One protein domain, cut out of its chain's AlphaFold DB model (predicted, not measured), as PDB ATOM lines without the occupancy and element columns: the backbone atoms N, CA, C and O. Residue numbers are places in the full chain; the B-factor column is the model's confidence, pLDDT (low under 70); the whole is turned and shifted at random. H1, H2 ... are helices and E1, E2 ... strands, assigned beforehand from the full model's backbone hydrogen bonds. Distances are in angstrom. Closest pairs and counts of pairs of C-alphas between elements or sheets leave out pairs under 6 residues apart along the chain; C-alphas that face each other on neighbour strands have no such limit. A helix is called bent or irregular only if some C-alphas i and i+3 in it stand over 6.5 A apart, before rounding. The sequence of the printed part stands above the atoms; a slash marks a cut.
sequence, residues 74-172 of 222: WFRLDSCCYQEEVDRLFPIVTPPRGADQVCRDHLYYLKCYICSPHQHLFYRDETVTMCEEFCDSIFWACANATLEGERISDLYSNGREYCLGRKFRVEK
ATOM      1  N   TRP A  74      42.519  50.737  -1.528       88.06
ATOM      2  CA  TRP A  74      41.607  50.873  -0.381       88.06
ATOM      3  C   TRP A  74      42.274  51.439   0.880       88.06
ATOM      4  O   TRP A  74      41.576  51.975   1.736       88.06
ATOM      5  N   PHE A  75      43.604  51.385   0.987       93.06
ATOM      6  CA  PHE A  75      44.341  51.953   2.118       93.06
ATOM      7  C   PHE A  75      44.938  53.341   1.832       93.06
ATOM      8  O   PHE A  75      45.573  53.915   2.705       93.06
ATOM      9  N   ARG A  76      44.709  53.950   0.655       93.88
ATOM     10  CA  ARG A  76      45.315  55.253   0.280       93.88
ATOM     11  C   ARG A  76      45.097  56.380   1.286       93.88
ATOM     12  O   ARG A  76      45.950  57.251   1.411       93.88
ATOM     13  N   LEU A  77      43.944  56.412   1.948       94.38
ATOM     14  CA  LEU A  77      43.605  57.481   2.892       94.38
ATOM     15  C   LEU A  77      44.149  57.219   4.301       94.38
ATOM     16  O   LEU A  77      44.272  58.158   5.079       94.38
ATOM     17  N   ASP A  78      44.476  55.968   4.617       94.62
ATOM     18  CA  ASP A  78      44.925  55.541   5.938       94.62
ATOM     19  C   ASP A  78      45.704  54.222   5.795       94.62
ATOM     20  O   ASP A  78      45.121  53.136   5.806       94.62
ATOM     21  N   SER A  79      47.018  54.323   5.567       96.25
ATOM     22  CA  SER A  79      47.891  53.194   5.225       96.25
ATOM     23  C   SER A  79      48.993  52.996   6.252       96.25
ATOM     24  O   SER A  79      49.627  53.945   6.717       96.25
ATOM     25  N   CYS A  80      49.301  51.735   6.534       97.19
ATOM     26  CA  CYS A  80      50.526  51.364   7.225       97.19
ATOM     27  C   CYS A  80      51.749  51.249   6.317       97.19
ATOM     28  O   CYS A  80      52.859  51.282   6.842       97.19
ATOM     29  N   CYS A  81      51.575  51.129   5.001       96.62
ATOM     30  CA  CYS A  81      52.641  50.871   4.032       96.62
ATOM     31  C   CYS A  81      52.843  52.048   3.057       96.62
ATOM     32  O   CYS A  81      51.898  52.785   2.755       96.62
ATOM     33  N   TYR A  82      54.048  52.148   2.503       95.75
ATOM     34  CA  TYR A  82      54.369  52.914   1.297       95.75
ATOM     35  C   TYR A  82      54.396  52.008   0.061       95.75
ATOM     36  O   TYR A  82      54.564  50.791   0.183       95.75
ATOM     37  N   GLN A  83      54.270  52.579  -1.141       94.56
ATOM     38  CA  GLN A  83      54.327  51.792  -2.381       94.56
ATOM     39  C   GLN A  83      55.672  51.056  -2.508       94.56
ATOM     40  O   GLN A  83      55.692  49.868  -2.815       94.56
ATOM     41  N   GLU A  84      56.780  51.710  -2.153       94.56
ATOM     42  CA  GLU A  84      58.122  51.123  -2.192       94.56
ATOM     43  C   GLU A  84      58.275  49.943  -1.216       94.56
ATOM     44  O   GLU A  84      59.034  49.008  -1.469       94.56
ATOM     45  N   GLU A  85      57.547  49.955  -0.095       95.88
ATOM     46  CA  GLU A  85      57.549  48.846   0.864       95.88
ATOM     47  C   GLU A  85      56.749  47.654   0.343       95.88
ATOM     48  O   GLU A  85      57.174  46.518   0.550       95.88
ATOM     49  N   VAL A  86      55.638  47.902  -0.363       94.62
ATOM     50  CA  VAL A  86      54.893  46.847  -1.067       94.62
ATOM     51  C   VAL A  86      55.788  46.193  -2.113       94.62
ATOM     52  O   VAL A  86      55.910  44.972  -2.119       94.62
ATOM     53  N   ASP A  87      56.458  46.996  -2.938       93.12
ATOM     54  CA  ASP A  87      57.312  46.500  -4.022       93.12
ATOM     55  C   ASP A  87      58.533  45.734  -3.488       93.12
ATOM     56  O   ASP A  87      58.971  44.751  -4.089       93.12
ATOM     57  N   ARG A  88      59.064  46.142  -2.326       94.12
ATOM     58  CA  ARG A  88      60.177  45.459  -1.652       94.12
ATOM     59  C   ARG A  88      59.761  44.139  -1.001       94.12
ATOM     60  O   ARG A  88      60.527  43.181  -1.051       94.12
ATOM     61  N   LEU A  89      58.607  44.101  -0.333       92.56
ATOM     62  CA  LEU A  89      58.136  42.918   0.402       92.56
ATOM     63  C   LEU A  89      57.489  41.880  -0.516       92.56
ATOM     64  O   LEU A  89      57.579  40.682  -0.257       92.56
ATOM     65  N   PHE A  90      56.862  42.340  -1.592       90.56
ATOM     66  CA  PHE A  90      56.196  41.507  -2.579       90.56
ATOM     67  C   PHE A  90      56.757  41.827  -3.966       90.56
ATOM     68  O   PHE A  90      56.036  42.382  -4.803       90.56
ATOM     69  N   PRO A  91      58.036  41.479  -4.236       84.00
ATOM     70  CA  PRO A  91      58.558  41.543  -5.597       84.00
ATOM     71  C   PRO A  91      57.665  40.693  -6.500       84.00
ATOM     72  O   PRO A  91      56.995  39.794  -6.003       84.00
ATOM     73  N   ILE A  92      57.650  40.962  -7.809       78.12
ATOM     74  CA  ILE A  92      56.765  40.294  -8.782       78.12
ATOM     75  C   ILE A  92      56.727  38.774  -8.530       78.12
ATOM     76  O   ILE A  92      57.636  38.041  -8.918       78.12
ATOM     77  N   VAL A  93      55.667  38.310  -7.859       75.62
ATOM     78  CA  VAL A  93      55.458  36.897  -7.546       75.62
ATOM     79  C   VAL A  93      54.695  36.305  -8.714       75.62
ATOM     80  O   VAL A  93      53.588  36.745  -9.023       75.62
ATOM     81  N   THR A  94      55.283  35.313  -9.379       84.06
ATOM     82  CA  THR A  94      54.571  34.563 -10.413       84.06
ATOM     83  C   THR A  94      53.382  33.848  -9.767       84.06
ATOM     84  O   THR A  94      53.591  33.068  -8.834       84.06
ATOM     85  N   PRO A  95      52.142  34.094 -10.228       88.25
ATOM     86  CA  PRO A  95      50.986  33.370  -9.724       88.25
ATOM     87  C   PRO A  95      51.147  31.854  -9.920       88.25
ATOM     88  O   PRO A  95      51.847  31.432 -10.849       88.25
ATOM     89  N   PRO A  96      50.478  31.023  -9.100       90.94
ATOM     90  CA  PRO A  96      50.437  29.579  -9.305       90.94
ATOM     91  C   PRO A  96      50.044  29.228 -10.744       90.94
ATOM     92  O   PRO A  96      49.228  29.913 -11.372       90.94
ATOM     93  N   ARG A  97      50.624  28.159 -11.298       93.81
ATOM     94  CA  ARG A  97      50.336  27.761 -12.683       93.81
ATOM     95  C   ARG A  97      48.845  27.448 -12.809       93.81
ATOM     96  O   ARG A  97      48.304  26.719 -11.992       93.81
ATOM     97  N   GLY A  98      48.182  27.986 -13.829       94.38
ATOM     98  CA  GLY A  98      46.740  27.787 -14.011       94.38
ATOM     99  C   GLY A  98      45.854  28.660 -13.115       94.38
ATOM    100  O   GLY A  98      44.641  28.496 -13.160       94.38
ATOM    101  N   ALA A  99      46.420  29.600 -12.347       96.00
ATOM    102  CA  ALA A  99      45.637  30.635 -11.679       96.00
ATOM    103  C   ALA A  99      44.900  31.483 -12.721       96.00
ATOM    104  O   ALA A  99      45.536  32.100 -13.581       96.00
ATOM    105  N   ASP A 100      43.573  31.518 -12.644       95.50
ATOM    106  CA  ASP A 100      42.732  32.408 -13.439       95.50
ATOM    107  C   ASP A 100      42.726  33.835 -12.855       95.50
ATOM    108  O   ASP A 100      43.494  34.154 -11.944       95.50
ATOM    109  N   GLN A 101      41.917  34.732 -13.428       94.44
ATOM    110  CA  GLN A 101      41.855  36.113 -12.942       94.44
ATOM    111  C   GLN A 101      41.327  36.182 -11.505       94.44
ATOM    112  O   GLN A 101      41.922  36.875 -10.688       94.44
ATOM    113  N   VAL A 102      40.309  35.382 -11.171       94.31
ATOM    114  CA  VAL A 102      39.703  35.359  -9.835       94.31
ATOM    115  C   VAL A 102      40.737  34.954  -8.782       94.31
ATOM    116  O   VAL A 102      40.890  35.650  -7.779       94.31
ATOM    117  N   CYS A 103      41.513  33.895  -9.024       95.44
ATOM    118  CA  CYS A 103      42.615  33.497  -8.148       95.44
ATOM    119  C   CYS A 103      43.670  34.603  -8.012       95.44
ATOM    120  O   CYS A 103      44.102  34.921  -6.902       95.44
ATOM    121  N   ARG A 104      44.087  35.215  -9.129       93.25
ATOM    122  CA  ARG A 104      45.085  36.296  -9.110       93.25
ATOM    123  C   ARG A 104      44.620  37.491  -8.288       93.25
ATOM    124  O   ARG A 104      45.424  38.027  -7.531       93.25
ATOM    125  N   ASP A 105      43.350  37.859  -8.393       91.81
ATOM    126  CA  ASP A 105      42.777  38.967  -7.634       91.81
ATOM    127  C   ASP A 105      42.790  38.652  -6.135       91.81
ATOM    128  O   ASP A 105      43.302  39.438  -5.343       91.81
ATOM    129  N   HIS A 106      42.361  37.452  -5.732       93.56
ATOM    130  CA  HIS A 106      42.412  37.016  -4.331       93.56
ATOM    131  C   HIS A 106      43.840  37.031  -3.759       93.56
ATOM    132  O   HIS A 106      44.073  37.536  -2.658       93.56
ATOM    133  N   LEU A 107      44.820  36.538  -4.523       92.25
ATOM    134  CA  LEU A 107      46.235  36.591  -4.137       92.25
ATOM    135  C   LEU A 107      46.776  38.030  -4.096       92.25
ATOM    136  O   LEU A 107      47.639  38.350  -3.278       92.25
ATOM    137  N   TYR A 108      46.257  38.916  -4.942       91.00
ATOM    138  CA  TYR A 108      46.588  40.337  -4.923       91.00
ATOM    139  C   TYR A 108      46.005  41.051  -3.695       91.00
ATOM    140  O   TYR A 108      46.679  41.880  -3.092       91.00
ATOM    141  N   TYR A 109      44.791  40.713  -3.267       90.94
ATOM    142  CA  TYR A 109      44.212  41.233  -2.025       90.94
ATOM    143  C   TYR A 109      44.970  40.754  -0.783       90.94
ATOM    144  O   TYR A 109      45.120  41.504   0.189       90.94
ATOM    145  N   LEU A 110      45.491  39.523  -0.822       93.19
ATOM    146  CA  LEU A 110      46.262  38.945   0.272       93.19
ATOM    147  C   LEU A 110      47.471  39.814   0.638       93.19
ATOM    148  O   LEU A 110      47.642  40.123   1.813       93.19
ATOM    149  N   LYS A 111      48.274  40.285  -0.330       92.50
ATOM    150  CA  LYS A 111      49.475  41.099  -0.027       92.50
ATOM    151  C   LYS A 111      49.171  42.409   0.711       92.50
ATOM    152  O   LYS A 111      50.057  42.969   1.349       92.50
ATOM    153  N   CYS A 112      47.935  42.902   0.662       94.44
ATOM    154  CA  CYS A 112      47.583  44.196   1.235       94.44
ATOM    155  C   CYS A 112      47.462  44.211   2.766       94.44
ATOM    156  O   CYS A 112      47.295  45.294   3.331       94.44
ATOM    157  N   TYR A 113      47.636  43.076   3.460       95.62
ATOM    158  CA  TYR A 113      47.634  43.047   4.931       95.62
ATOM    159  C   TYR A 113      48.694  43.974   5.539       95.62
ATOM    160  O   TYR A 113      48.490  44.523   6.625       95.62
ATOM    161  N   ILE A 114      49.810  44.200   4.834       96.56
ATOM    162  CA  ILE A 114      50.878  45.090   5.304       96.56
ATOM    163  C   ILE A 114      50.418  46.552   5.374       96.56
ATOM    164  O   ILE A 114      50.970  47.336   6.135       96.56
ATOM    165  N   CYS A 115      49.400  46.921   4.598       96.44
ATOM    166  CA  CYS A 115      48.939  48.295   4.449       96.44
ATOM    167  C   CYS A 115      47.770  48.644   5.377       96.44
ATOM    168  O   CYS A 115      47.435  49.816   5.493       96.44
ATOM    169  N   SER A 116      47.159  47.668   6.055       95.56
ATOM    170  CA  SER A 116      45.998  47.926   6.915       95.56
ATOM    171  C   SER A 116      46.343  48.850   8.091       95.56
ATOM    172  O   SER A 116      47.284  48.546   8.824       95.56
ATOM    173  N   PRO A 117      45.556  49.906   8.369       95.50
ATOM    174  CA  PRO A 117      45.789  50.792   9.514       95.50
ATOM    175  C   PRO A 117      45.536  50.101  10.866       95.50
ATOM    176  O   PRO A 117      45.950  50.590  11.917       95.50
ATOM    177  N   HIS A 118      44.883  48.935  10.853       95.06
ATOM    178  CA  HIS A 118      44.584  48.126  12.034       95.06
ATOM    179  C   HIS A 118      45.536  46.929  12.187       95.06
ATOM    180  O   HIS A 118      45.198  45.944  12.838       95.06
ATOM    181  N   GLN A 119      46.735  47.006  11.602       95.62
ATOM    182  CA  GLN A 119      47.717  45.918  11.581       95.62
ATOM    183  C   GLN A 119      48.020  45.320  12.968       95.62
ATOM    184  O   GLN A 119      48.123  44.103  13.100       95.62
ATOM    185  N   HIS A 120      48.082  46.145  14.017       95.56
ATOM    186  CA  HIS A 120      48.270  45.705  15.408       95.56
ATOM    187  C   HIS A 120      47.249  44.674  15.935       95.56
ATOM    188  O   HIS A 120      47.524  43.966  16.914       95.56
ATOM    189  N   LEU A 121      46.066  44.589  15.319       95.19
ATOM    190  CA  LEU A 121      45.027  43.643  15.722       95.19
ATOM    191  C   LEU A 121      45.358  42.212  15.294       95.19
ATOM    192  O   LEU A 121      45.044  41.285  16.034       95.19
ATOM    193  N   PHE A 122      46.034  42.039  14.156       96.06
ATOM    194  CA  PHE A 122      46.190  40.732  13.513       96.06
ATOM    195  C   PHE A 122      47.633  40.370  13.125       96.06
ATOM    196  O   PHE A 122      47.874  39.235  12.731       96.06
ATOM    197  N   TYR A 123      48.597  41.293  13.206       96.75
ATOM    198  CA  TYR A 123      50.008  41.020  12.909       96.75
ATOM    199  C   TYR A 123      50.854  41.066  14.181       96.75
ATOM    200  O   TYR A 123      51.061  42.140  14.761       96.75
ATOM    201  N   ARG A 124      51.331  39.894  14.620       94.56
ATOM    202  CA  ARG A 124      52.132  39.694  15.840       94.56
ATOM    203  C   ARG A 124      53.129  38.561  15.629       94.56
ATOM    204  O   ARG A 124      52.821  37.611  14.918       94.56
ATOM    205  N   ASP A 125      54.299  38.651  16.259       93.81
ATOM    206  CA  ASP A 125      55.359  37.633  16.166       93.81
ATOM    207  C   ASP A 125      55.694  37.270  14.707       93.81
ATOM    208  O   ASP A 125      55.710  36.101  14.323       93.81
ATOM    209  N   GLU A 126      55.834  38.298  13.865       93.56
ATOM    210  CA  GLU A 126      56.095  38.178  12.423       93.56
ATOM    211  C   GLU A 126      55.045  37.367  11.634       93.56
ATOM    212  O   GLU A 126      55.248  37.022  10.471       93.56
ATOM    213  N   THR A 127      53.890  37.097  12.246       95.94
ATOM    214  CA  THR A 127      52.841  36.231  11.709       95.94
ATOM    215  C   THR A 127      51.540  37.010  11.526       95.94
ATOM    216  O   THR A 127      51.129  37.784  12.392       95.94
ATOM    217  N   VAL A 128      50.860  36.775  10.402       97.19
ATOM    218  CA  VAL A 128      49.517  37.312  10.133       97.19
ATOM    219  C   VAL A 128      48.468  36.316  10.621       97.19
ATOM    220  O   VAL A 128      48.525  35.130  10.287       97.19
ATOM    221  N   THR A 129      47.487  36.811  11.365       97.94
ATOM    222  CA  THR A 129      46.236  36.113  11.654       97.94
ATOM    223  C   THR A 129      45.203  36.461  10.588       97.94
ATOM    224  O   THR A 129      44.839  37.620  10.420       97.94
ATOM    225  N   MET A 130      44.725  35.454   9.869       97.44
ATOM    226  CA  MET A 130      43.756  35.556   8.781       97.44
ATOM    227  C   MET A 130      42.372  35.141   9.268       97.44
ATOM    228  O   MET A 130      42.262  34.228  10.090       97.44
ATOM    229  N   CYS A 131      41.323  35.791   8.773       96.94
ATOM    230  CA  CYS A 131      39.969  35.308   9.024       96.94
ATOM    231  C   CYS A 131      39.691  34.090   8.128       96.94
ATOM    232  O   CYS A 131      40.072  34.089   6.952       96.94
ATOM    233  N   GLU A 132      39.064  33.049   8.679       96.44
ATOM    234  CA  GLU A 132      38.812  31.782   7.978       96.44
ATOM    235  C   GLU A 132      38.014  31.988   6.686       96.44
ATOM    236  O   GLU A 132      38.371  31.421   5.656       96.44
ATOM    237  N   GLU A 133      37.043  32.902   6.678       94.69
ATOM    238  CA  GLU A 133      36.250  33.218   5.490       94.69
ATOM    239  C   GLU A 133      37.091  33.785   4.334       94.69
ATOM    240  O   GLU A 133      36.839  33.495   3.163       94.69
ATOM    241  N   PHE A 134      38.134  34.560   4.644       95.25
ATOM    242  CA  PHE A 134      39.027  35.098   3.620       95.25
ATOM    243  C   PHE A 134      39.959  34.006   3.088       95.25
ATOM    244  O   PHE A 134      40.216  33.932   1.885       95.25
ATOM    245  N   CYS A 135      40.404  33.107   3.966       97.12
ATOM    246  CA  CYS A 135      41.151  31.915   3.585       97.12
ATOM    247  C   CYS A 135      40.348  30.995   2.660       97.12
ATOM    248  O   CYS A 135      40.879  30.538   1.646       97.12
ATOM    249  N   ASP A 136      39.071  30.763   2.970       96.62
ATOM    250  CA  ASP A 136      38.161  29.979   2.132       96.62
ATOM    251  C   ASP A 136      37.975  30.628   0.764       96.62
ATOM    252  O   ASP A 136      38.051  29.941  -0.255       96.62
ATOM    253  N   SER A 137      37.820  31.953   0.717       95.56
ATOM    254  CA  SER A 137      37.699  32.677  -0.549       95.56
ATOM    255  C   SER A 137      38.933  32.497  -1.438       95.56
ATOM    256  O   SER A 137      38.801  32.211  -2.628       95.56
ATOM    257  N   ILE A 138      40.144  32.612  -0.874       96.12
ATOM    258  CA  ILE A 138      41.391  32.397  -1.627       96.12
ATOM    259  C   ILE A 138      41.489  30.944  -2.105       96.12
ATOM    260  O   ILE A 138      41.823  30.698  -3.265       96.12
ATOM    261  N   PHE A 139      41.191  29.980  -1.232       97.56
ATOM    262  CA  PHE A 139      41.250  28.561  -1.573       97.56
ATOM    263  C   PHE A 139      40.310  28.214  -2.724       97.56
ATOM    264  O   PHE A 139      40.759  27.631  -3.709       97.56
ATOM    265  N   TRP A 140      39.041  28.618  -2.653       97.25
ATOM    266  CA  TRP A 140      38.076  28.318  -3.708       97.25
ATOM    267  C   TRP A 140      38.414  29.014  -5.023       97.25
ATOM    268  O   TRP A 140      38.322  28.385  -6.078       97.25
ATOM    269  N   ALA A 141      38.879  30.265  -4.969       96.81
ATOM    270  CA  ALA A 141      39.343  30.980  -6.153       96.81
ATOM    271  C   ALA A 141      40.528  30.269  -6.826       96.81
ATOM    272  O   ALA A 141      40.615  30.221  -8.049       96.81
ATOM    273  N   CYS A 142      41.434  29.690  -6.037       97.38
ATOM    274  CA  CYS A 142      42.675  29.100  -6.529       97.38
ATOM    275  C   CYS A 142      42.671  27.567  -6.622       97.38
ATOM    276  O   CYS A 142      43.690  26.998  -7.006       97.38
ATOM    277  N   ALA A 143      41.563  26.887  -6.325       97.69
ATOM    278  CA  ALA A 143      41.488  25.427  -6.195       97.69
ATOM    279  C   ALA A 143      42.037  24.661  -7.417       97.69
ATOM    280  O   ALA A 143      42.684  23.624  -7.274       97.69
ATOM    281  N   ASN A 144      41.819  25.194  -8.624       97.25
ATOM    282  CA  ASN A 144      42.277  24.591  -9.878       97.25
ATOM    283  C   ASN A 144      43.734  24.906 -10.237       97.25
ATOM    284  O   ASN A 144      44.284  24.262 -11.132       97.25
ATOM    285  N   ALA A 145      44.351  25.884  -9.576       97.81
ATOM    286  CA  ALA A 145      45.732  26.247  -9.833       97.81
ATOM    287  C   ALA A 145      46.691  25.228  -9.201       97.81
ATOM    288  O   ALA A 145      46.359  24.519  -8.253       97.81
ATOM    289  N   THR A 146      47.900  25.153  -9.745       97.06
ATOM    290  CA  THR A 146      48.937  24.213  -9.330       97.06
ATOM    291  C   THR A 146      49.948  24.897  -8.419       97.06
ATOM    292  O   THR A 146      50.596  25.869  -8.822       97.06
ATOM    293  N   LEU A 147      50.130  24.342  -7.225       92.62
ATOM    294  CA  LEU A 147      51.166  24.705  -6.266       92.62
ATOM    295  C   LEU A 147      52.116  23.511  -6.121       92.62
ATOM    296  O   LEU A 147      51.668  22.390  -5.933       92.62
ATOM    297  N   GLU A 148      53.423  23.735  -6.274       89.62
ATOM    298  CA  GLU A 148      54.454  22.684  -6.117       89.62
ATOM    299  C   GLU A 148      54.266  21.434  -7.009       89.62
ATOM    300  O   GLU A 148      54.860  20.391  -6.773       89.62
ATOM    301  N   GLY A 149      53.510  21.560  -8.105       93.25
ATOM    302  CA  GLY A 149      53.261  20.473  -9.059       93.25
ATOM    303  C   GLY A 149      51.918  19.762  -8.880       93.25
ATOM    304  O   GLY A 149      51.506  19.052  -9.794       93.25
ATOM    305  N   GLU A 150      51.195  20.030  -7.792       96.25
ATOM    306  CA  GLU A 150      49.880  19.450  -7.491       96.25
ATOM    307  C   GLU A 150      48.788  20.529  -7.478       96.25
ATOM    308  O   GLU A 150      49.071  21.717  -7.295       96.25
ATOM    309  N   ARG A 151      47.526  20.161  -7.730       97.69
ATOM    310  CA  ARG A 151      46.428  21.139  -7.658       97.69
ATOM    311  C   ARG A 151      46.202  21.529  -6.205       97.69
ATOM    312  O   ARG A 151      46.259  20.691  -5.312       97.69
ATOM    313  N   ILE A 152      45.892  22.800  -5.969       97.69
ATOM    314  CA  ILE A 152      45.636  23.312  -4.616       97.69
ATOM    315  C   ILE A 152      44.490  22.546  -3.941       97.69
ATOM    316  O   ILE A 152      44.595  22.250  -2.754       97.69
ATOM    317  N   SER A 153      43.449  22.165  -4.690       97.75
ATOM    318  CA  SER A 153      42.341  21.336  -4.187       97.75
ATOM    319  C   SER A 153      42.738  19.929  -3.748       97.75
ATOM    320  O   SER A 153      41.985  19.285  -3.029       97.75
ATOM    321  N   ASP A 154      43.869  19.431  -4.242       97.94
ATOM    322  CA  ASP A 154      44.338  18.075  -3.965       97.94
ATOM    323  C   ASP A 154      45.284  18.086  -2.745       97.94
ATOM    324  O   ASP A 154      45.360  17.106  -2.009       97.94
ATOM    325  N   LEU A 155      45.949  19.222  -2.493       97.38
ATOM    326  CA  LEU A 155      46.845  19.449  -1.352       97.38
ATOM    327  C   LEU A 155      46.121  19.854  -0.059       97.38
ATOM    328  O   LEU A 155      46.628  19.593   1.031       97.38
ATOM    329  N   TYR A 156      44.978  20.534  -0.166       98.00
ATOM    330  CA  TYR A 156      44.255  21.101   0.975       98.00
ATOM    331  C   TYR A 156      42.753  20.862   0.847       98.00
ATOM    332  O   TYR A 156      42.184  20.989  -0.235       98.00
ATOM    333  N   SER A 157      42.094  20.587   1.971       97.50
ATOM    334  CA  SER A 157      40.660  20.268   1.996       97.50
ATOM    335  C   SER A 157      39.759  21.506   2.065       97.50
ATOM    336  O   SER A 157      38.574  21.425   1.749       97.50
ATOM    337  N   ASN A 158      40.286  22.635   2.547       97.62
ATOM    338  CA  ASN A 158      39.553  23.886   2.772       97.62
ATOM    339  C   ASN A 158      40.514  25.085   2.895       97.62
ATOM    340  O   ASN A 158      41.741  24.926   2.910       97.62
ATOM    341  N   GLY A 159      39.963  26.297   3.021       97.44
ATOM    342  CA  GLY A 159      40.745  27.521   3.167       97.44
ATOM    343  C   GLY A 159      41.577  27.574   4.432       97.44
ATOM    344  O   GLY A 159      42.723  28.027   4.389       97.44
ATOM    345  N   ARG A 160      41.055  27.066   5.551       98.06
ATOM    346  CA  ARG A 160      41.813  26.988   6.804       98.06
ATOM    347  C   ARG A 160      43.113  26.202   6.621       98.06
ATOM    348  O   ARG A 160      44.178  26.707   6.973       98.06
ATOM    349  N   GLU A 161      43.042  24.999   6.054       98.25
ATOM    350  CA  GLU A 161      44.218  24.171   5.762       98.25
ATOM    351  C   GLU A 161      45.170  24.863   4.785       98.25
ATOM    352  O   GLU A 161      46.376  24.893   5.037       98.25
ATOM    353  N   TYR A 162      44.635  25.492   3.733       97.56
ATOM    354  CA  TYR A 162      45.430  26.277   2.791       97.56
ATOM    355  C   TYR A 162      46.225  27.382   3.505       97.56
ATOM    356  O   TYR A 162      47.451  27.434   3.407       97.56
ATOM    357  N   CYS A 163      45.567  28.239   4.289       97.88
ATOM    358  CA  CYS A 163      46.221  29.333   5.011       97.88
ATOM    359  C   CYS A 163      47.247  28.848   6.044       97.88
ATOM    360  O   CYS A 163      48.335  29.422   6.142       97.88
ATOM    361  N   LEU A 164      46.942  27.775   6.782       98.06
ATOM    362  CA  LEU A 164      47.893  27.150   7.709       98.06
ATOM    363  C   LEU A 164      49.124  26.608   6.963       98.06
ATOM    364  O   LEU A 164      50.258  26.817   7.404       98.06
ATOM    365  N   GLY A 165      48.925  25.985   5.796       96.38
ATOM    366  CA  GLY A 165      50.001  25.552   4.899       96.38
ATOM    367  C   GLY A 165      50.890  26.712   4.435       96.38
ATOM    368  O   GLY A 165      52.109  26.569   4.332       96.38
ATOM    369  N   ARG A 166      50.303  27.903   4.268       94.50
ATOM    370  CA  ARG A 166      50.999  29.166   3.959       94.50
ATOM    371  C   ARG A 166      51.585  29.891   5.181       94.50
ATOM    372  O   ARG A 166      52.061  31.012   5.032       94.50
ATOM    373  N   LYS A 167      51.623  29.243   6.353       96.25
ATOM    374  CA  LYS A 167      52.190  29.754   7.620       96.25
ATOM    375  C   LYS A 167      51.447  30.949   8.227       96.25
ATOM    376  O   LYS A 167      52.016  31.680   9.033       96.25
ATOM    377  N   PHE A 168      50.172  31.119   7.898       97.50
ATOM    378  CA  PHE A 168      49.305  32.058   8.603       97.50
ATOM    379  C   PHE A 168      48.708  31.429   9.865       97.50
ATOM    380  O   PHE A 168      48.557  30.210   9.956       97.50
ATOM    381  N   ARG A 169      48.323  32.265  10.835       97.75
ATOM    382  CA  ARG A 169      47.349  31.880  11.870       97.75
ATOM    383  C   ARG A 169      45.943  32.066  11.296       97.75
ATOM    384  O   ARG A 169      45.754  32.911  10.426       97.75
ATOM    385  N   VAL A 170      44.965  31.292  11.767       97.50
ATOM    386  CA  VAL A 170      43.582  31.360  11.259       97.50
ATOM    387  C   VAL A 170      42.582  31.390  12.408       97.50
ATOM    388  O   VAL A 170      42.513  30.437  13.193       97.50
ATOM    389  N   GLU A 171      41.783  32.453  12.452       96.69
ATOM    390  CA  GLU A 171      40.668  32.631  13.387       96.69
ATOM    391  C   GLU A 171      39.335  32.346  12.699       96.69
ATOM    392  O   GLU A 171      39.130  32.730  11.551       96.69
ATOM    393  N   LYS A 172      38.431  31.667  13.413       91.94
ATOM    394  CA  LYS A 172      37.143  31.206  12.863       91.94
ATOM    395  C   LYS A 172      36.148  32.329  12.595       91.94
ATOM    396  O   LYS A 172      35.249  32.161  11.782       91.94
TER     397      LYS A 172
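AT A GLANCE: This is residues 74 to 172 of the 222 residues of the protein "uncharacterized protein LOC109483011" of Branchiostoma belcheri (UniProt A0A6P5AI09). The longest helix, H2, runs through the middle and packs with its first half against H4, which runs back beside it; H6 begins beside H4 and runs off from it at about a right angle, next to a small two-stranded sheet, E1 and E2. H1 lies near the last part of H2, H5 sits by the end of H4, and H3 lies beside E1. The printed part has 99 residues, with six named helices and two named strands in the order H1 H2 H3 E1 H4 H5 H6 E2; the sheet, E1 next to E2, is parallel, and the class is mostly helix. The whole is compact, with a radius of gyration of the C-alphas of 13.8 A and spans of 38 by 29 by 21 A.

IN THESE COORDINATES: Start at Trp 74 and find C-alpha 83 at (54.327, 51.792, -2.381), where H1, residues 83 to 89, begins. H2, residues 101 to 115, starts at C-alpha 101, (41.855, 36.113, -12.942), and is 22.4 A long; it is irregular, only just, with C-alphas 111 and 114 6.8 A apart. Next come H3, residues 119 to 122, and E1, residues 127 to 131, 13.2 A long. H4, residues 132 to 142, measures 15.3 A. H5 is residues 152 to 155, H6 is residues 159 to 165, and E2, residues 169 to 171, ends at C-alpha 171, (40.668, 32.631, 13.387).

HOW THE PARTS SIT: Begin at the hub, H4, which touches H2, H5 and H6. H2 touches it with residues 102 to 107 alone, at a steep tilt of 38 degrees, opposite ways; the closest C-alphas, of Cys 103 and Ala 141, are 4.6 A apart. H6 touches H4 about perpendicular, at 86 degrees, closest at the C-alphas of Asp 136 and Gly 159, 3.7 A. H4 and H5 only just touch, with 3 pairs of C-alphas within 8 A, closest at Cys 142 and Ile 152, 6.8 A. Look next at E1 and E2, parallel neighbours at 28 degrees: N 130 and O 169 are 2.8 A apart and N 169 and O 128 2.9 A, both within hydrogen-bond range. With H4, H5 and H6 between them, they make a strand-helix-strand unit, two parallel neighbour strands joined through helices. The closest C-alphas of H6 and E2, of Arg 160 and Val 170, are 6.5 A apart; those of H3 and E1, of Phe 122 and Thr 129, are 5.0 A apart. H1 and H2 are close but not clearly touching, closest at the C-alphas of Val 86 and Ile 114, 7.7 A. Every O i to N i+4 pair is within hydrogen-bond range in H1, H4 and H6, and 6 of 11 are in H2; H3 and H5 are too short for such a pair.

THE WHOLE: The C-alphas farthest apart, of Leu 77 and Gly 149, are 40.1 A apart. The printed part has no cut, and the link from H1 to H2, 11 residues, is long. The mean pLDDT of the printed part is 94.7, and no printed residue is under 70.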